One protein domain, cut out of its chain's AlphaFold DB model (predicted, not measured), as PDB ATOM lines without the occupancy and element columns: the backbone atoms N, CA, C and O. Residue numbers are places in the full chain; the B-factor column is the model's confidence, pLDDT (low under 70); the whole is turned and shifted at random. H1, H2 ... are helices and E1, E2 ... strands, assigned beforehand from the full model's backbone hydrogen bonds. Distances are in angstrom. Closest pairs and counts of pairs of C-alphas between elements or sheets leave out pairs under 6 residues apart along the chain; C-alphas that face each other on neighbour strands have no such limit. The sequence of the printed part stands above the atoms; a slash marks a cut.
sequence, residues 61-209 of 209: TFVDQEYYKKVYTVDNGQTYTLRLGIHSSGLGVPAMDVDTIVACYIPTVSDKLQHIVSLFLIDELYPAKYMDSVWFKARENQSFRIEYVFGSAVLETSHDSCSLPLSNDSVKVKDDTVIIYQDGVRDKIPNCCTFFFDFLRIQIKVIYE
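This is residues 61 to 209 of the 209 residues of an uncharacterized protein of Lachnospiraceae bacterium A4 (UniProt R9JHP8). Two strongly twisted sheets lie face to face as a sandwich, with the strands of one at 15 degrees to those of the other and the best planes of the sheets 34 degrees apart; the larger sheet has E1, E2, E4, E5, E6, E10 and E11, the smaller E3, E7, E8, E9 and E12. The short helix H1 lies near one end of this sandwich, on neither sheet, and the long unnamed stretch of residues 86 to 100 loops at that same end. The printed part has 149 residues, with twelve named strands and one named helix in the order E1 to E11, H1, E12, and its class is mostly strand. Both sheets are branched; the larger is mixed, with E1 and E2 parallel to E6 and its other neighbours antiparallel, while the neighbours in the smaller are antiparallel. The whole is compact, with a radius of gyration of the C-alphas of 15.6 A, and elongated, with spans of 51 by 32 by 31 A.

In the larger sheet, E6 is residues 129 to 138, 30.5 A from first to last C-alpha, and E5 is residues 113 to 121, 26.5 A. E4 is residues 101 to 107, 20.1 A, and E11 is residues 177 to 182, 15.9 A. E10 is residues 171 to 174, E2 residues 70 to 74, and E1 residues 61 to 64, beginning at C-alpha 61 (154.690, 214.511, 208.270). In the smaller sheet, E12 is residues 199 to 208, 27.5 A, ending at C-alpha 208 (179.989, 202.822, 225.226). E3 is residues 79 to 85, 19.5 A, E7 residues 144 to 148, 13.2 A, E8 residues 154 to 156, and E9 residues 163 to 165. H1 is residues 185 to 188, with C-alpha 185 at (149.984, 192.659, 208.882).

E4, E5 and E6 form a meander, each strand the antiparallel neighbour of the one before; N 118 and O 132 are 2.8 A apart between E5 and E6, and N 119 and O 103 are 2.7 A apart between E4 and E5. E1 and E2 lie on one side of E6 and E5 on the other side. The pairing is staggered: E1 is beside residues 129 to 131, with N 62 and O 129 at 2.8 A, and E2 beside residues 134 to 138, with N 72 and O 135 at 2.8 A. E11 is the antiparallel neighbour of E4, with N 104 and O 180 at 2.8 A. E10 and E11 form a hairpin, with N 172 and O 179 at 2.8 A. In the smaller sheet E3 lies on one side of E12, with N 80 and O 204 at 2.8 A. E7 and E8 lie on the other side, with N 147 and O 205 at 2.8 A and N 201 and O 154 at 2.8 A. E8 and E9 form a hairpin, with N 164 and O 155 at 2.8 A. Between the sheets, the closest C-alphas of E3 and E6 are those of Gly 85 and Asp 132, 5.7 A apart, and those of E4 and E7 are Pro 107 and Ile 146, 6.7 A apart. E5 and E12 are near each other, with 5 pairs of C-alphas within 10 A. H1 is too short for an O i to N i+4 pair; its one O i to N i+3 pair is within range.

The two C-alphas farthest apart are those of Glu 140 and Cys 192, 52.4 A. The printed part has no cut, and residue 209 is the chain's last. The link from E3 to E4, 15 residues, is long; within it residues 96 to 97 pair antiparallel with residues 196 to 197. The mean pLDDT of the printed part is 89.9, and residues 88 to 94 and 159 to 161 are under 70.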
ATOM      1  N   THR A  61     154.297 215.415 207.187       94.69
ATOM      2  CA  THR A  61     154.690 214.511 208.270       94.69
ATOM      3  C   THR A  61     154.116 215.048 209.564       94.69
ATOM      4  O   THR A  61     154.437 216.171 209.935       94.69
ATOM      5  N   PHE A  62     153.273 214.284 210.241       92.62
ATOM      6  CA  PHE A  62     152.735 214.635 211.547       92.62
ATOM      7  C   PHE A  62     153.618 214.083 212.660       92.62
ATOM      8  O   PHE A  62     154.117 212.966 212.561       92.62
ATOM      9  N   VAL A  63     153.799 214.871 213.714       92.12
ATOM     10  CA  VAL A  63     154.523 214.498 214.930       92.12
ATOM     11  C   VAL A  63     153.714 214.925 216.144       92.12
ATOM     12  O   VAL A  63     153.066 215.977 216.125       92.12
ATOM     13  N   ASP A  64     153.765 214.138 217.211       89.56
ATOM     14  CA  ASP A  64     153.263 214.571 218.509       89.56
ATOM     15  C   ASP A  64     154.296 215.489 219.176       89.56
ATOM     16  O   ASP A  64     155.372 215.045 219.578       89.56
ATOM     17  N   GLN A  65     153.979 216.780 219.306       86.50
ATOM     18  CA  GLN A  65     154.908 217.762 219.865       86.50
ATOM     19  C   GLN A  65     155.326 217.457 221.316       86.50
ATOM     20  O   GLN A  65     156.391 217.905 221.742       86.50
ATOM     21  N   GLU A  66     154.521 216.721 222.085       86.19
ATOM     22  CA  GLU A  66     154.856 216.390 223.470       86.19
ATOM     23  C   GLU A  66     156.002 215.374 223.564       86.19
ATOM     24  O   GLU A  66     156.812 215.436 224.494       86.19
ATOM     25  N   TYR A  67     156.088 214.438 222.619       84.62
ATOM     26  CA  TYR A  67     157.057 213.336 222.651       84.62
ATOM     27  C   TYR A  67     158.185 213.498 221.635       84.62
ATOM     28  O   TYR A  67     159.322 213.105 221.912       84.62
ATOM     29  N   TYR A  68     157.905 214.158 220.513       84.19
ATOM     30  CA  TYR A  68     158.855 214.373 219.437       84.19
ATOM     31  C   TYR A  68     160.117 215.109 219.905       84.19
ATOM     32  O   TYR A  68     160.060 216.106 220.628       84.19
ATOM     33  N   LYS A  69     161.281 214.631 219.443       84.00
ATOM     34  CA  LYS A  69     162.615 215.173 219.760       84.00
ATOM     35  C   LYS A  69     162.992 215.137 221.249       84.00
ATOM     36  O   LYS A  69     163.918 215.843 221.657       84.00
ATOM     37  N   LYS A  70     162.351 214.301 222.073       91.50
ATOM     38  CA  LYS A  70     162.826 214.068 223.444       91.50
ATOM     39  C   LYS A  70     164.235 213.471 223.432       91.50
ATOM     40  O   LYS A  70     164.544 212.572 222.650       91.50
ATOM     41  N   VAL A  71     165.084 213.989 224.320       95.31
ATOM     42  CA  VAL A  71     166.468 213.537 224.502       95.31
ATOM     43  C   VAL A  71     166.573 212.794 225.826       95.31
ATOM     44  O   VAL A  71     166.340 213.377 226.886       95.31
ATOM     45  N   TYR A  72     166.975 211.530 225.771       96.19
ATOM     46  CA  TYR A  72     167.190 210.691 226.942       96.19
ATOM     47  C   TYR A  72     168.676 210.486 227.195       96.19
ATOM     48  O   TYR A  72     169.477 210.325 226.274       96.19
ATOM     49  N   THR A  73     169.038 210.477 228.472       96.88
ATOM     50  CA  THR A  73     170.378 210.090 228.892       96.88
ATOM     51  C   THR A  73     170.413 208.582 229.104       96.88
ATOM     52  O   THR A  73     169.591 208.056 229.854       96.88
ATOM     53  N   VAL A  74     171.353 207.902 228.455       96.56
ATOM     54  CA  VAL A  74     171.543 206.449 228.554       96.56
ATOM     55  C   VAL A  74     172.824 206.113 229.302       96.56
ATOM     56  O   VAL A  74     173.711 206.956 229.406       96.56
ATOM     57  N   ASP A  75     172.897 204.890 229.822       96.44
ATOM     58  CA  ASP A  75     174.023 204.358 230.583       96.44
ATOM     59  C   ASP A  75     174.589 203.096 229.894       96.44
ATOM     60  O   ASP A  75     173.866 202.343 229.234       96.44
ATOM     61  N   ASN A  76     175.895 202.857 230.049       96.88
ATOM     62  CA  ASN A  76     176.590 201.734 229.416       96.88
ATOM     63  C   ASN A  76     176.041 200.371 229.867       96.88
ATOM     64  O   ASN A  76     175.779 200.154 231.050       96.88
ATOM     65  N   GLY A  77     175.927 199.429 228.933       96.19
ATOM     66  CA  GLY A  77     175.502 198.051 229.176       96.19
ATOM     67  C   GLY A  77     173.999 197.877 229.397       96.19
ATOM     68  O   GLY A  77     173.523 196.739 229.411       96.19
ATOM     69  N   GLN A  78     173.243 198.969 229.527       97.69
ATOM     70  CA  GLN A  78     171.816 198.921 229.810       97.69
ATOM     71  C   GLN A  78     170.991 198.609 228.564       97.69
ATOM     72  O   GLN A  78     171.333 198.987 227.441       97.69
ATOM     73  N   THR A  79     169.878 197.911 228.793       98.25
ATOM     74  CA  THR A  79     168.857 197.641 227.779       98.25
ATOM     75  C   THR A  79     167.623 198.483 228.067       98.25
ATOM     76  O   THR A  79     167.082 198.439 229.171       98.25
ATOM     77  N   TYR A  80     167.162 199.226 227.068       97.94
ATOM     78  CA  TYR A  80     165.996 200.095 227.152       97.94
ATOM     79  C   TYR A  80     164.873 199.545 226.280       97.94
ATOM     80  O   TYR A  80     165.120 199.034 225.191       97.94
ATOM     81  N   THR A  81     163.634 199.661 226.759       97.12
ATOM     82  CA  THR A  81     162.440 199.418 225.943       97.12
ATOM     83  C   THR A  81     161.947 200.750 225.405       97.12
ATOM     84  O   THR A  81     161.694 201.670 226.181       97.12
ATOM     85  N   LEU A  82     161.812 200.843 224.089       95.50
ATOM     86  CA  LEU A  82     161.255 202.000 223.403       95.50
ATOM     87  C   LEU A  82     159.847 201.643 222.948       95.50
ATOM     88  O   LEU A  82     159.614 200.525 222.490       95.50
ATOM     89  N   ARG A  83     158.936 202.605 223.058       93.75
ATOM     90  CA  ARG A  83     157.603 202.572 222.458       93.75
ATOM     91  C   ARG A  83     157.499 203.802 221.581       93.75
ATOM     92  O   ARG A  83     157.491 204.902 222.116       93.75
ATOM     93  N   LEU A  84     157.531 203.586 220.273       93.81
ATOM     94  CA  LEU A  84     157.469 204.640 219.268       93.81
ATOM     95  C   LEU A  84     156.124 204.533 218.571       93.81
ATOM     96  O   LEU A  84     155.750 203.432 218.166       93.81
ATOM     97  N   GLY A  85     155.389 205.630 218.444       91.06
ATOM     98  CA  GLY A  85     154.056 205.583 217.854       91.06
ATOM     99  C   GLY A  85     153.169 206.748 218.250       91.06
ATOM    100  O   GLY A  85     153.650 207.838 218.561       91.06
ATOM    101  N   ILE A  86     151.861 206.533 218.172       86.81
ATOM    102  CA  ILE A  86     150.861 207.558 218.459       86.81
ATOM    103  C   ILE A  86     150.453 207.402 219.920       86.81
ATOM    104  O   ILE A  86     149.877 206.392 220.308       86.81
ATOM    105  N   HIS A  87     150.753 208.410 220.736       77.25
ATOM    106  CA  HIS A  87     150.414 208.427 222.157       77.25
ATOM    107  C   HIS A  87     148.937 208.809 222.369       77.25
ATOM    108  O   HIS A  87     148.620 209.880 222.884       77.25
ATOM    109  N   SER A  88     148.033 207.938 221.919       68.88
ATOM    110  CA  SER A  88     146.578 208.051 222.071       68.88
ATOM    111  C   SER A  88     146.132 207.960 223.541       68.88
ATOM    112  O   SER A  88     146.848 207.448 224.410       68.88
ATOM    113  N   SER A  89     144.948 208.509 223.851       65.44
ATOM    114  CA  SER A  89     144.378 208.454 225.203       65.44
ATOM    115  C   SER A  89     143.984 207.028 225.573       65.44
ATOM    116  O   SER A  89     143.458 206.315 224.733       65.44
ATOM    117  N   GLY A  90     144.164 206.672 226.854       57.81
ATOM    118  CA  GLY A  90     143.894 205.378 227.513       57.81
ATOM    119  C   GLY A  90     142.504 204.735 227.326       57.81
ATOM    120  O   GLY A  90     142.263 203.643 227.837       57.81
ATOM    121  N   LEU A  91     141.582 205.430 226.669       58.94
ATOM    122  CA  LEU A  91     140.171 205.076 226.538       58.94
ATOM    123  C   LEU A  91     139.701 205.127 225.072       58.94
ATOM    124  O   LEU A  91     138.510 204.958 224.804       58.94
ATOM    125  N   GLY A  92     140.620 205.378 224.135       58.78
ATOM    126  CA  GLY A  92     140.332 205.578 222.723       58.78
ATOM    127  C   GLY A  92     140.399 204.316 221.866       58.78
ATOM    128  O   GLY A  92     140.781 203.233 222.299       58.78
ATOM    129  N   VAL A  93     140.005 204.448 220.598       65.00
ATOM    130  CA  VAL A  93     140.314 203.422 219.589       65.00
ATOM    131  C   VAL A  93     141.790 203.579 219.219       65.00
ATOM    132  O   VAL A  93     142.187 204.717 218.940       65.00
ATOM    133  N   PRO A  94     142.592 202.495 219.195       69.88
ATOM    134  CA  PRO A  94     143.993 202.606 218.821       69.88
ATOM    135  C   PRO A  94     144.154 203.205 217.424       69.88
ATOM    136  O   PRO A  94     143.305 203.017 216.548       69.88
ATOM    137  N   ALA A  95     145.237 203.948 217.222       76.62
ATOM    138  CA  ALA A  95     145.350 204.844 216.073       76.62
ATOM    139  C   ALA A  95     145.687 204.143 214.744       76.62
ATOM    140  O   ALA A  95     145.521 204.749 213.687       76.62
ATOM    141  N   MET A  96     146.189 202.907 214.793       87.75
ATOM    142  CA  MET A  96     146.685 202.180 213.625       87.75
ATOM    143  C   MET A  96     146.070 200.793 213.536       87.75
ATOM    144  O   MET A  96     145.851 200.123 214.548       87.75
ATOM    145  N   ASP A  97     145.820 200.350 212.312       87.38
ATOM    146  CA  ASP A  97     145.239 199.051 212.008       87.38
ATOM    147  C   ASP A  97     146.225 198.137 211.265       87.38
ATOM    148  O   ASP A  97     147.391 198.465 211.046       87.38
ATOM    149  N   VAL A  98     145.752 196.957 210.872       87.38
ATOM    150  CA  VAL A  98     146.551 195.936 210.180       87.38
ATOM    151  C   VAL A  98     147.070 196.338 208.791       87.38
ATOM    152  O   VAL A  98     147.916 195.623 208.244       87.38
ATOM    153  N   ASP A  99     146.569 197.425 208.210       88.94
ATOM    154  CA  ASP A  99     147.002 197.916 206.899       88.94
ATOM    155  C   ASP A  99     148.083 198.998 207.033       88.94
ATOM    156  O   ASP A  99     148.814 199.280 206.084       88.94
ATOM    157  N   THR A 100     148.282 199.524 208.245       91.69
ATOM    158  CA  THR A 100     149.343 200.489 208.536       91.69
ATOM    159  C   THR A 100     150.732 199.895 208.288       91.69
ATOM    160  O   THR A 100     151.118 198.875 208.869       91.69
ATOM    161  N   ILE A 101     151.535 200.588 207.476       94.62
ATOM    162  CA  ILE A 101     152.943 200.245 207.248       94.62
ATOM    163  C   ILE A 101     153.803 200.917 208.318       94.62
ATOM    164  O   ILE A 101     153.713 202.126 208.544       94.62
ATOM    165  N   VAL A 102     154.693 200.138 208.929       95.69
ATOM    166  CA  VAL A 102     155.631 200.592 209.961       95.69
ATOM    167  C   VAL A 102     157.058 200.508 209.436       95.69
ATOM    168  O   VAL A 102     157.499 199.450 208.988       95.69
ATOM    169  N   ALA A 103     157.811 201.601 209.545       96.19
ATOM    170  CA  ALA A 103     159.246 201.628 209.278       96.19
ATOM    171  C   ALA A 103     159.993 202.254 210.460       96.19
ATOM    172  O   ALA A 103     159.637 203.339 210.898       96.19
ATOM    173  N   CYS A 104     161.044 201.615 210.965       97.69
ATOM    174  CA  CYS A 104     161.878 202.137 212.045       97.69
ATOM    175  C   CYS A 104     163.357 202.000 211.700       97.69
ATOM    176  O   CYS A 104     163.800 200.957 211.221       97.69
ATOM    177  N   TYR A 105     164.107 203.069 211.948       97.19
ATOM    178  CA  TYR A 105     165.517 203.207 211.616       97.19
ATOM    179  C   TYR A 105     166.320 203.357 212.902       97.19
ATOM    180  O   TYR A 105     166.108 204.301 213.668       97.19
ATOM    181  N   ILE A 106     167.240 202.424 213.128       97.75
ATOM    182  CA  ILE A 106     168.097 202.374 214.309       97.75
ATOM    183  C   ILE A 106     169.557 202.458 213.841       97.75
ATOM    184  O   ILE A 106     170.037 201.514 213.204       97.75
ATOM    185  N   PRO A 107     170.275 203.558 214.125       96.88
ATOM    186  CA  PRO A 107     171.685 203.678 213.777       96.88
ATOM    187  C   PRO A 107     172.523 202.690 214.595       96.88
ATOM    188  O   PRO A 107     172.274 202.488 215.784       96.88
ATOM    189  N   THR A 108     173.525 202.080 213.961       93.50
ATOM    190  CA  THR A 108     174.468 201.163 214.633       93.50
ATOM    191  C   THR A 108     175.896 201.697 214.712       93.50
ATOM    192  O   THR A 108     176.715 201.144 215.448       93.50
ATOM    193  N   VAL A 109     176.197 202.788 213.999       95.56
ATOM    194  CA  VAL A 109     177.489 203.480 214.087       95.56
ATOM    195  C   VAL A 109     177.596 204.182 215.432       95.56
ATOM    196  O   VAL A 109     176.623 204.757 215.912       95.56
ATOM    197  N   SER A 110     178.781 204.155 216.035       96.31
ATOM    198  CA  SER A 110     179.040 204.888 217.269       96.31
ATOM    199  C   SER A 110     179.000 206.404 217.055       96.31
ATOM    200  O   SER A 110     179.617 206.927 216.127       96.31
ATOM    201  N   ASP A 111     178.297 207.107 217.938       96.81
ATOM    202  CA  ASP A 111     178.165 208.563 217.951       96.81
ATOM    203  C   ASP A 111     177.872 209.042 219.384       96.81
ATOM    204  O   ASP A 111     177.519 208.262 220.271       96.81
ATOM    205  N   LYS A 112     178.030 210.338 219.636       96.69
ATOM    206  CA  LYS A 112     177.698 210.999 220.907       96.69
ATOM    207  C   LYS A 112     176.207 211.276 221.050       96.69
ATOM    208  O   LYS A 112     175.712 211.442 222.167       96.69
ATOM    209  N   LEU A 113     175.511 211.366 219.919       96.56
ATOM    210  CA  LEU A 113     174.093 211.662 219.842       96.56
ATOM    211  C   LEU A 113     173.442 210.714 218.832       96.56
ATOM    212  O   LEU A 113     173.635 210.846 217.631       96.56
ATOM    213  N   GLN A 114     172.655 209.769 219.331       96.44
ATOM    214  CA  GLN A 114     171.992 208.760 218.504       96.44
ATOM    215  C   GLN A 114     170.526 209.132 218.284       96.44
ATOM    216  O   GLN A 114     169.860 209.565 219.227       96.44
ATOM    217  N   HIS A 115     170.006 208.934 217.072       96.06
ATOM    218  CA  HIS A 115     168.623 209.260 216.705       96.06
ATOM    219  C   HIS A 115     167.906 208.030 216.164       96.06
ATOM    220  O   HIS A 115     168.309 207.484 215.140       96.06
ATOM    221  N   ILE A 116     166.829 207.616 216.829       96.69
ATOM    222  CA  ILE A 116     165.945 206.557 216.336       96.69
ATOM    223  C   ILE A 116     164.655 207.201 215.844       96.69
ATOM    224  O   ILE A 116     164.047 208.001 216.555       96.69
ATOM    225  N   VAL A 117     164.239 206.829 214.634       95.31
ATOM    226  CA  VAL A 117     163.047 207.366 213.966       95.31
ATOM    227  C   VAL A 117     162.126 206.221 213.585       95.31
ATOM    228  O   VAL A 117     162.583 205.231 213.017       95.31
ATOM    229  N   SER A 118     160.832 206.370 213.851       95.56
ATOM    230  CA  SER A 118     159.776 205.511 213.315       95.56
ATOM    231  C   SER A 118     158.795 206.315 212.473       95.56
ATOM    232  O   SER A 118     158.432 207.435 212.821       95.56
ATOM    233  N   LEU A 119     158.374 205.726 211.361       95.25
ATOM    234  CA  LEU A 119     157.393 206.242 210.423       95.25
ATOM    235  C   LEU A 119     156.224 205.268 210.341       95.25
ATOM    236  O   LEU A 119     156.421 204.052 210.280       95.25
ATOM    237  N   PHE A 120     155.028 205.832 210.285       94.38
ATOM    238  CA  PHE A 120     153.773 205.106 210.206       94.38
ATOM    239  C   PHE A 120     152.980 205.671 209.033       94.38
ATOM    240  O   PHE A 120     152.649 206.862 209.004       94.38
ATOM    241  N   LEU A 121     152.751 204.830 208.027       93.81
ATOM    242  CA  LEU A 121     151.985 205.183 206.840       93.81
ATOM    243  C   LEU A 121     150.611 204.541 206.997       93.81
ATOM    244  O   LEU A 121     150.486 203.320 206.947       93.81
ATOM    245  N   ILE A 122     149.627 205.398 207.240       90.12
ATOM    246  CA  ILE A 122     148.222 205.047 207.420       90.12
ATOM    247  C   ILE A 122     147.523 205.436 206.121       90.12
ATOM    248  O   ILE A 122     147.629 206.594 205.700       90.12
ATOM    249  N   ASP A 123     146.846 204.492 205.475       87.38
ATOM    250  CA  ASP A 123     146.280 204.686 204.136       87.38
ATOM    251  C   ASP A 123     145.273 205.848 204.099       87.38
ATOM    252  O   ASP A 123     145.284 206.660 203.170       87.38
ATOM    253  N   GLU A 124     144.472 206.013 205.153       85.94
ATOM    254  CA  GLU A 124     143.498 207.100 205.301       85.94
ATOM    255  C   GLU A 124     144.142 208.489 205.385       85.94
ATOM    256  O   GLU A 124     143.477 209.496 205.130       85.94
ATOM    257  N   LEU A 125     145.426 208.565 205.748       86.25
ATOM    258  CA  LEU A 125     146.162 209.823 205.838       86.25
ATOM    259  C   LEU A 125     146.897 210.178 204.546       86.25
ATOM    260  O   LEU A 125     147.442 211.280 204.469       86.25
ATOM    261  N   TYR A 126     146.909 209.312 203.528       87.00
ATOM    262  CA  TYR A 126     147.672 209.539 202.302       87.00
ATOM    263  C   TYR A 126     147.347 210.907 201.652       87.00
ATOM    264  O   TYR A 126     146.178 211.240 201.444       87.00
ATOM    265  N   PRO A 127     148.361 211.720 201.282       90.31
ATOM    266  CA  PRO A 127     149.789 211.397 201.226       90.31
ATOM    267  C   PRO A 127     150.567 211.675 202.520       90.31
ATOM    268  O   PRO A 127     151.789 211.605 202.501       90.31
ATOM    269  N   ALA A 128     149.919 212.056 203.618       92.19
ATOM    270  CA  ALA A 128     150.598 212.328 204.878       92.19
ATOM    271  C   ALA A 128     151.070 211.046 205.588       92.19
ATOM    272  O   ALA A 128     150.548 209.956 205.369       92.19
ATOM    273  N   LYS A 129     152.057 211.198 206.473       92.69
ATOM    274  CA  LYS A 129     152.576 210.133 207.345       92.69
ATOM    275  C   LYS A 129     152.696 210.619 208.781       92.69
ATOM    276  O   LYS A 129     152.866 211.816 209.012       92.69
ATOM    277  N   TYR A 130     152.656 209.703 209.736       93.00
ATOM    278  CA  TYR A 130     152.997 209.993 211.124       93.00
ATOM    279  C   TYR A 130     154.449 209.592 211.408       93.00
ATOM    280  O   TYR A 130     154.972 208.637 210.830       93.00
ATOM    281  N   MET A 131     155.115 210.344 212.278       93.81
ATOM    282  CA  MET A 131     156.482 210.098 212.707       93.81
ATOM    283  C   MET A 131     156.592 210.250 214.217       93.81
ATOM    284  O   MET A 131     156.079 211.205 214.797       93.81
ATOM    285  N   ASP A 132     157.357 209.351 214.823       93.81
ATOM    286  CA  ASP A 132     157.832 209.490 216.191       93.81
ATOM    287  C   ASP A 132     159.347 209.285 216.231       93.81
ATOM    288  O   ASP A 132     159.912 208.529 215.431       93.81
ATOM    289  N   SER A 133     160.030 210.004 217.115       93.81
ATOM    290  CA  SER A 133     161.480 209.925 217.196       93.81
ATOM    291  C   SER A 133     162.035 210.276 218.563       93.81
ATOM    292  O   SER A 133     161.507 211.107 219.305       93.81
ATOM    293  N   VAL A 134     163.170 209.655 218.863       95.12
ATOM    294  CA  VAL A 134     163.849 209.785 220.143       95.12
ATOM    295  C   VAL A 134     165.348 209.949 219.945       95.12
ATOM    296  O   VAL A 134     165.969 209.297 219.102       95.12
ATOM    297  N   TRP A 135     165.927 210.834 220.747       96.50
ATOM    298  CA  TRP A 135     167.358 211.090 220.785       96.50
ATOM    299  C   TRP A 135     167.970 210.516 222.056       96.50
ATOM    300  O   TRP A 135     167.386 210.603 223.137       96.50
ATOM    301  N   PHE A 136     169.185 209.993 221.944       96.81
ATOM    302  CA  PHE A 136     169.945 209.462 223.069       96.81
ATOM    303  C   PHE A 136     171.300 210.141 223.176       96.81
ATOM    304  O   PHE A 136     171.975 210.350 222.170       96.81
ATOM    305  N   LYS A 137     171.721 210.421 224.408       97.06
ATOM    306  CA  LYS A 137     173.068 210.899 224.732       97.06
ATOM    307  C   LYS A 137     173.633 210.157 225.940       97.06
ATOM    308  O   LYS A 137     172.884 209.768 226.834       97.06
ATOM    309  N   ALA A 138     174.951 210.031 226.022       95.06
ATOM    310  CA  ALA A 138     175.624 209.595 227.244       95.06
ATOM    311  C   ALA A 138     175.788 210.768 228.234       95.06
ATOM    312  O   ALA A 138     175.856 211.932 227.827       95.06
ATOM    313  N   ARG A 139     175.893 210.477 229.542       87.19
ATOM    314  CA  ARG A 139     176.082 211.498 230.604       87.19
ATOM    315  C   ARG A 139     177.294 212.404 230.372       87.19
ATOM    316  O   ARG A 139     177.207 213.604 230.609       87.19
ATOM    317  N   GLU A 140     178.397 211.834 229.900       86.81
ATOM    318  CA  GLU A 140     179.696 212.512 229.791       86.81
ATOM    319  C   GLU A 140     180.086 212.829 228.341       86.81
ATOM    320  O   GLU A 140     181.260 212.999 228.030       86.81
ATOM    321  N   ASN A 141     179.108 212.911 227.428       85.62
ATOM    322  CA  ASN A 141     179.360 213.142 225.998       85.62
ATOM    323  C   ASN A 141     180.289 212.081 225.358       85.62
ATOM    324  O   ASN A 141     180.970 212.356 224.363       85.62
ATOM    325  N   GLN A 142     180.320 210.888 225.962       93.94
ATOM    326  CA  GLN A 142     181.006 209.697 225.472       93.94
ATOM    327  C   GLN A 142     180.302 209.185 224.214       93.94
ATOM    328  O   GLN A 142     179.071 209.222 224.137       93.94
ATOM    329  N   SER A 143     181.077 208.709 223.242       97.00
ATOM    330  CA  SER A 143     180.513 208.023 222.083       97.00
ATOM    331  C   SER A 143     180.007 206.641 222.486       97.00
ATOM    332  O   SER A 143     180.608 205.951 223.309       97.00
ATOM    333  N   PHE A 144     178.891 206.235 221.905       97.50
ATOM    334  CA  PHE A 144     178.304 204.929 222.142       97.50
ATOM    335  C   PHE A 144     177.604 204.449 220.883       97.50
ATOM    336  O   PHE A 144     177.122 205.246 220.077       97.50
ATOM    337  N   ARG A 145     177.502 203.133 220.741       96.94
ATOM    338  CA  ARG A 145     176.689 202.495 219.710       96.94
ATOM    339  C   ARG A 145     175.439 201.874 220.311       96.94
ATOM    340  O   ARG A 145     175.401 201.494 221.487       96.94
ATOM    341  N   ILE A 146     174.415 201.777 219.475       97.38
ATOM    342  CA  ILE A 146     173.160 201.114 219.801       97.38
ATOM    343  C   ILE A 146     173.143 199.745 219.127       97.38
ATOM    344  O   ILE A 146     173.347 199.620 217.922       97.38
ATOM    345  N   GLU A 147     172.866 198.711 219.913       97.25
ATOM    346  CA  GLU A 147     172.595 197.367 219.418       97.25
ATOM    347  C   GLU A 147     171.095 197.091 219.525       97.25
ATOM    348  O   GLU A 147     170.517 197.121 220.613       97.25
ATOM    349  N   TYR A 148     170.446 196.802 218.399       97.44
ATOM    350  CA  TYR A 148     169.072 196.310 218.413       97.44
ATOM    351  C   TYR A 148     169.013 194.905 219.032       97.44
ATOM    352  O   TYR A 148     169.793 194.022 218.670       97.44
ATOM    353  N   VAL A 149     168.066 194.677 219.948       97.31
ATOM    354  CA  VAL A 149     167.822 193.350 220.523       97.31
ATOM    355  C   VAL A 149     166.942 192.554 219.562       97.31
ATOM    356  O   VAL A 149     165.733 192.756 219.478       97.31
ATOM    357  N   PHE A 150     167.555 191.638 218.813       95.31
ATOM    358  CA  PHE A 150     166.857 190.880 217.777       95.31
ATOM    359  C   PHE A 150     165.657 190.090 218.326       95.31
ATOM    360  O   PHE A 150     165.746 189.451 219.375       95.31
ATOM    361  N   GLY A 151     164.527 190.144 217.615       94.94
ATOM    362  CA  GLY A 151     163.267 189.515 218.029       94.94
ATOM    363  C   GLY A 151     162.463 190.314 219.063       94.94
ATOM    364  O   GLY A 151     161.403 189.864 219.492       94.94
ATOM    365  N   SER A 152     162.914 191.506 219.467       96.31
ATOM    366  CA  SER A 152     162.185 192.322 220.445       96.31
ATOM    367  C   SER A 152     161.033 193.137 219.848       96.31
ATOM    368  O   SER A 152     160.354 193.830 220.605       96.31
ATOM    369  N   ALA A 153     160.901 193.184 218.518       96.75
ATOM    370  CA  ALA A 153     159.970 194.081 217.839       96.75
ATOM    371  C   ALA A 153     158.536 193.552 217.912       96.75
ATOM    372  O   ALA A 153     158.260 192.418 217.523       96.75
ATOM    373  N   VAL A 154     157.632 194.380 218.426       94.69
ATOM    374  CA  VAL A 154     156.241 194.012 218.696       94.69
ATOM    375  C   VAL A 154     155.340 195.215 218.439       94.69
ATOM    376  O   VAL A 154     155.675 196.318 218.861       94.69
ATOM    377  N   LEU A 155     154.198 195.013 217.787       93.44
ATOM    378  CA  LEU A 155     153.124 196.007 217.738       93.44
ATOM    379  C   LEU A 155     152.267 195.863 218.997       93.44
ATOM    380  O   LEU A 155     151.850 194.753 219.326       93.44
ATOM    381  N   GLU A 156     152.043 196.951 219.725       90.00
ATOM    382  CA  GLU A 156     151.377 196.952 221.034       90.00
ATOM    383  C   GLU A 156     150.276 198.023 221.074       90.00
ATOM    384  O   GLU A 156     150.435 199.121 220.530       90.00
ATOM    385  N   THR A 157     149.161 197.702 221.730       85.25
ATOM    386  CA  THR A 157     148.092 198.658 222.053       85.25
ATOM    387  C   THR A 157     148.384 199.404 223.349       85.25
ATOM    388  O   THR A 157     148.985 198.854 224.268       85.25
ATOM    389  N   SER A 158     147.883 200.626 223.475       76.50
ATOM    390  CA  SER A 158     147.961 201.417 224.706       76.50
ATOM    391  C   SER A 158     147.024 200.926 225.827       76.50
ATOM    392  O   SER A 158     147.279 201.229 226.993       76.50
ATOM    393  N   HIS A 159     145.950 200.188 225.507       64.94
ATOM    394  CA  HIS A 159     144.890 199.822 226.473       64.94
ATOM    395  C   HIS A 159     144.913 198.364 226.908       64.94
ATOM    396  O   HIS A 159     144.644 198.063 228.070       64.94
ATOM    397  N   ASP A 160     145.261 197.465 225.991       63.94
ATOM    398  CA  ASP A 160     145.229 196.032 226.236       63.94
ATOM    399  C   ASP A 160     146.633 195.433 226.295       63.94
ATOM    400  O   ASP A 160     147.614 195.969 225.787       63.94
ATOM    401  N   SER A 161     146.712 194.232 226.868       65.69
ATOM    402  CA  SER A 161     147.899 193.370 226.776       65.69
ATOM    403  C   SER A 161     148.009 192.664 225.415       65.69
ATOM    404  O   SER A 161     148.765 191.699 225.267       65.69
ATOM    405  N   CYS A 162     147.247 193.123 224.413       75.81
ATOM    406  CA  CYS A 162     147.317 192.586 223.067       75.81
ATOM    407  C   CYS A 162     148.600 193.075 222.402       75.81
ATOM    408  O   CYS A 162     148.909 194.267 222.366       75.81
ATOM    409  N   SER A 163     149.379 192.125 221.901       87.81
ATOM    410  CA  SER A 163     150.645 192.429 221.268       87.81
ATOM    411  C   SER A 163     150.895 191.455 220.129       87.81
ATOM    412  O   SER A 163     150.592 190.265 220.242       87.81
ATOM    413  N   LEU A 164     151.424 191.972 219.025       91.19
ATOM    414  CA  LEU A 164     151.729 191.200 217.833       91.19
ATOM    415  C   LEU A 164     153.235 191.252 217.565       91.19
ATOM    416  O   LEU A 164     153.742 192.274 217.097       91.19
ATOM    417  N   PRO A 165     153.973 190.174 217.873       92.88
ATOM    418  CA  PRO A 165     155.383 190.082 217.531       92.88
ATOM    419  C   PRO A 165     155.597 190.174 216.023       92.88
ATOM    420  O   PRO A 165     154.883 189.540 215.244       92.88
ATOM    421  N   LEU A 166     156.600 190.947 215.617       93.19
ATOM    422  CA  LEU A 166     156.999 191.020 214.218       93.19
ATOM    423  C   LEU A 166     157.849 189.807 213.836       93.19
ATOM    424  O   LEU A 166     158.554 189.233 214.667       93.19
ATOM    425  N   SER A 167     157.788 189.425 212.557       90.69
ATOM    426  CA  SER A 167     158.683 188.393 212.028       90.69
ATOM    427  C   SER A 167     160.121 188.904 212.038       90.69
ATOM    428  O   SER A 167     160.379 190.088 211.823       90.69
ATOM    429  N   ASN A 168     161.072 187.990 212.192       89.06
ATOM    430  CA  ASN A 168     162.489 188.295 212.026       89.06
ATOM    431  C   ASN A 168     162.809 188.806 210.609       89.06
ATOM    432  O   ASN A 168     163.714 189.618 210.451       89.06
ATOM    433  N   ASP A 169     162.030 188.397 209.602       91.00
ATOM    434  CA  ASP A 169     162.180 188.855 208.210       91.00
ATOM    435  C   ASP A 169     161.810 190.336 208.021       91.00
ATOM    436  O   ASP A 169     162.209 190.966 207.038       91.00
ATOM    437  N   SER A 170     161.069 190.904 208.979       92.00
ATOM    438  CA  SER A 170     160.745 192.331 209.037       92.00
ATOM    439  C   SER A 170     161.957 193.172 209.453       92.00
ATOM    440  O   SER A 170     161.890 194.395 209.412       92.00
ATOM    441  N   VAL A 171     163.075 192.558 209.858       94.94
ATOM    442  CA  VAL A 171     164.290 193.256 210.292       94.94
ATOM    443  C   VAL A 171     165.415 193.025 209.290       94.94
ATOM    444  O   VAL A 171     165.781 191.893 208.983       94.94
ATOM    445  N   LYS A 172     166.007 194.110 208.798       95.25
ATOM    446  CA  LYS A 172     167.136 194.084 207.864       95.25
ATOM    447  C   LYS A 172     168.251 194.979 208.378       95.25
ATOM    448  O   LYS A 172     167.991 196.034 208.943       95.25
ATOM    449  N   VAL A 173     169.494 194.577 208.148       92.31
ATOM    450  CA  VAL A 173     170.667 195.420 208.406       92.31
ATOM    451  C   VAL A 173     171.186 195.915 207.066       92.31
ATOM    452  O   VAL A 173     171.436 195.107 206.170       92.31
ATOM    453  N   LYS A 174     171.307 197.232 206.908       91.88
ATOM    454  CA  LYS A 174     171.789 197.870 205.683       91.88
ATOM    455  C   LYS A 174     172.562 199.136 206.036       91.88
ATOM    456  O   LYS A 174     172.045 199.939 206.801       91.88
ATOM    457  N   ASP A 175     173.748 199.309 205.452       83.88
ATOM    458  CA  ASP A 175     174.554 200.538 205.528       83.88
ATOM    459  C   ASP A 175     174.601 201.122 206.957       83.88
ATOM    460  O   ASP A 175     174.143 202.232 207.222       83.88
ATOM    461  N   ASP A 176     175.064 200.299 207.903       90.50
ATOM    462  CA  ASP A 176     175.199 200.620 209.333       90.50
ATOM    463  C   ASP A 176     173.907 201.040 210.059       90.50
ATOM    464  O   ASP A 176     173.930 201.653 211.135       90.50
ATOM    465  N   THR A 177     172.756 200.664 209.511       94.19
ATOM    466  CA  THR A 177     171.436 200.906 210.088       94.19
ATOM    467  C   THR A 177     170.662 199.596 210.183       94.19
ATOM    468  O   THR A 177     170.595 198.813 209.231       94.19
ATOM    469  N   VAL A 178     170.035 199.355 211.331       97.19
ATOM    470  CA  VAL A 178     168.985 198.341 211.451       97.19
ATOM    471  C   VAL A 178     167.670 198.987 211.028       97.19
ATOM    472  O   VAL A 178     167.260 200.006 211.582       97.19
ATOM    473  N   ILE A 179     167.016 198.388 210.040       97.50
ATOM    474  CA  ILE A 179     165.721 198.803 209.515       97.50
ATOM    475  C   ILE A 179     164.701 197.741 209.903       97.50
ATOM    476  O   ILE A 179     164.800 196.590 209.478       97.50
ATOM    477  N   ILE A 180     163.709 198.138 210.688       97.38
ATOM    478  CA  ILE A 180     162.506 197.344 210.919       97.38
ATOM    479  C   ILE A 180     161.463 197.854 209.935       97.38
ATOM    480  O   ILE A 180     161.125 199.032 209.962       97.38
ATOM    481  N   TYR A 181     160.974 196.991 209.058       96.38
ATOM    482  CA  TYR A 181     159.944 197.304 208.083       96.38
ATOM    483  C   TYR A 181     158.855 196.242 208.143       96.38
ATOM    484  O   TYR A 181     159.125 195.057 207.944       96.38
ATOM    485  N   GLN A 182     157.632 196.671 208.423       93.06
ATOM    486  CA  GLN A 182     156.471 195.804 208.478       93.06
ATOM    487  C   GLN A 182     155.347 196.381 207.624       93.06
ATOM    488  O   GLN A 182     154.840 197.464 207.895       93.06
ATOM    489  N   ASP A 183     154.925 195.586 206.652       91.38
ATOM    490  CA  ASP A 183     153.749 195.761 205.811       91.38
ATOM    491  C   ASP A 183     152.910 194.470 205.802       91.38
ATOM    492  O   ASP A 183     153.365 193.410 206.252       91.38
ATOM    493  N   GLY A 184     151.657 194.558 205.348       81.69
ATOM    494  CA  GLY A 184     150.791 193.386 205.183       81.69
ATOM    495  C   GLY A 184     150.537 192.619 206.484       81.69
ATOM    496  O   GLY A 184     150.559 191.387 206.500       81.69
ATOM    497  N   VAL A 185     150.334 193.321 207.609       83.44
ATOM    498  CA  VAL A 185     149.984 192.659 208.882       83.44
ATOM    499  C   VAL A 185     148.667 191.887 208.734       83.44
ATOM    500  O   VAL A 185     148.533 190.804 209.307       83.44
ATOM    501  N   ARG A 186     147.741 192.387 207.905       82.88
ATOM    502  CA  ARG A 186     146.458 191.744 207.583       82.88
ATOM    503  C   ARG A 186     146.605 190.289 207.134       82.88
ATOM    504  O   ARG A 186     145.866 189.442 207.622       82.88
ATOM    505  N   ASP A 187     147.596 189.972 206.303       83.19
ATOM    506  CA  ASP A 187     147.804 188.612 205.773       83.19
ATOM    507  C   ASP A 187     148.275 187.608 206.839       83.19
ATOM    508  O   ASP A 187     148.220 186.392 206.642       83.19
ATOM    509  N   LYS A 188     148.753 188.108 207.984       79.81
ATOM    510  CA  LYS A 188     149.269 187.303 209.101       79.81
ATOM    511  C   LYS A 188     148.217 187.048 210.181       79.81
ATOM    512  O   LYS A 188     148.482 186.291 211.116       79.81
ATOM    513  N   ILE A 189     147.044 187.669 210.075       82.62
ATOM    514  CA  ILE A 189     145.978 187.607 211.074       82.62
ATOM    515  C   ILE A 189     144.760 186.906 210.456       82.62
ATOM    516  O   ILE A 189     144.411 187.184 209.312       82.62
ATOM    517  N   PRO A 190     144.086 185.981 211.171       82.25
ATOM    518  CA  PRO A 190     142.872 185.357 210.656       82.25
ATOM    519  C   PRO A 190     141.818 186.402 210.273       82.25
ATOM    520  O   PRO A 190     141.536 187.298 211.060       82.25
ATOM    521  N   ASN A 191     141.155 186.237 209.123       79.81
ATOM    522  CA  ASN A 191     140.170 187.201 208.600       79.81
ATOM    523  C   ASN A 191     138.988 187.513 209.544       79.81
ATOM    524  O   ASN A 191     138.256 188.470 209.311       79.81
ATOM    525  N   CYS A 192     138.751 186.693 210.571       78.69
ATOM    526  CA  CYS A 192     137.729 186.936 211.591       78.69
ATOM    527  C   CYS A 192     138.210 187.814 212.758       78.69
ATOM    528  O   CYS A 192     137.416 188.119 213.647       78.69
ATOM    529  N   CYS A 193     139.488 188.188 212.780       77.81
ATOM    530  CA  CYS A 193     140.111 188.973 213.832       77.81
ATOM    531  C   CYS A 193     140.459 190.366 213.306       77.81
ATOM    532  O   CYS A 193     141.029 190.514 212.227       77.81
ATOM    533  N   THR A 194     140.171 191.377 214.118       78.62
ATOM    534  CA  THR A 194     140.681 192.731 213.916       78.62
ATOM    535  C   THR A 194     141.791 192.972 214.924       78.62
ATOM    536  O   THR A 194     141.672 192.569 216.083       78.62
ATOM    537  N   PHE A 195     142.866 193.614 214.487       83.88
ATOM    538  CA  PHE A 195     143.963 194.017 215.350       83.88
ATOM    539  C   PHE A 195     144.262 195.487 215.102       83.88
ATOM    540  O   PHE A 195     144.330 195.928 213.958       83.88
ATOM    541  N   PHE A 196     144.432 196.221 216.187       86.69
ATOM    542  CA  PHE A 196     144.850 197.608 216.159       86.69
ATOM    543  C   PHE A 196     146.043 197.765 217.093       86.69
ATOM    544  O   PHE A 196     146.261 196.924 217.965       86.69
ATOM    545  N   PHE A 197     146.822 198.820 216.909       89.56
ATOM    546  CA  PHE A 197     147.975 199.118 217.746       89.56
ATOM    547  C   PHE A 197     148.233 200.623 217.804       89.56
ATOM    548  O   PHE A 197     147.746 201.392 216.980       89.56
ATOM    549  N   ASP A 198     149.023 201.027 218.793       88.94
ATOM    550  CA  ASP A 198     149.434 202.419 218.996       88.94
ATOM    551  C   ASP A 198     150.949 202.576 218.888       88.94
ATOM    552  O   ASP A 198     151.441 203.633 218.497       88.94
ATOM    553  N   PHE A 199     151.697 201.513 219.202       91.88
ATOM    554  CA  PHE A 199     153.146 201.573 219.313       91.88
ATOM    555  C   PHE A 199     153.835 200.424 218.590       91.88
ATOM    556  O   PHE A 199     153.442 199.262 218.690       91.88
ATOM    557  N   LEU A 200     154.965 200.750 217.971       95.19
ATOM    558  CA  LEU A 200     156.060 199.818 217.787       95.19
ATOM    559  C   LEU A 200     156.888 199.789 219.079       95.19
ATOM    560  O   LEU A 200     157.552 200.764 219.441       95.19
ATOM    561  N   ARG A 201     156.885 198.646 219.763       95.69
ATOM    562  CA  ARG A 201     157.760 198.372 220.901       95.69
ATOM    563  C   ARG A 201     159.019 197.649 220.435       95.69
ATOM    564  O   ARG A 201     158.936 196.591 219.818       95.69
ATOM    565  N   ILE A 202     160.187 198.179 220.791       97.50
ATOM    566  CA  ILE A 202     161.495 197.548 220.549       97.50
ATOM    567  C   ILE A 202     162.365 197.601 221.802       97.50
ATOM    568  O   ILE A 202     162.076 198.329 222.750       97.50
ATOM    569  N   GLN A 203     163.449 196.833 221.803       98.31
ATOM    570  CA  GLN A 203     164.494 196.909 222.806       98.31
ATOM    571  C   GLN A 203     165.828 197.219 222.144       98.31
ATOM    572  O   GLN A 203     166.152 196.699 221.073       98.31
ATOM    573  N   ILE A 204     166.598 198.071 222.808       98.12
ATOM    574  CA  ILE A 204     167.942 198.446 222.388       98.12
ATOM    575  C   ILE A 204     168.907 198.277 223.552       98.12
ATOM    576  O   ILE A 204     168.535 198.519 224.700       98.12
ATOM    577  N   LYS A 205     170.149 197.912 223.257       98.19
ATOM    578  CA  LYS A 205     171.249 197.860 224.215       98.19
ATOM    579  C   LYS A 205     172.272 198.937 223.881       98.19
ATOM    580  O   LYS A 205     172.612 199.139 222.719       98.19
ATOM    581  N   VAL A 206     172.753 199.626 224.907       97.50
ATOM    582  CA  VAL A 206     173.734 200.707 224.775       97.50
ATOM    583  C   VAL A 206     175.118 200.189 225.134       97.50
ATOM    584  O   VAL A 206     175.299 199.603 226.202       97.50
ATOM    585  N   ILE A 207     176.091 200.416 224.254       97.19
ATOM    586  CA  ILE A 207     177.493 200.040 224.453       97.19
ATOM    587  C   ILE A 207     178.349 201.288 224.262       97.19
ATOM    588  O   ILE A 207     178.372 201.854 223.171       97.19
ATOM    589  N   TYR A 208     179.016 201.733 225.323       95.81
ATOM    590  CA  TYR A 208     179.989 202.822 225.226       95.81
ATOM    591  C   TYR A 208     181.259 202.326 224.543       95.81
ATOM    592  O   TYR A 208     181.626 201.159 224.698       95.81
ATOM    593  N   GLU A 209     181.916 203.231 223.825       89.00
ATOM    594  CA  GLU A 209     183.270 203.017 223.301       89.00
ATOM    595  C   GLU A 209     184.345 203.401 224.319       89.00
ATOM    596  O   GLU A 209     184.076 204.322 225.129       89.00
TER     597      GLU A 209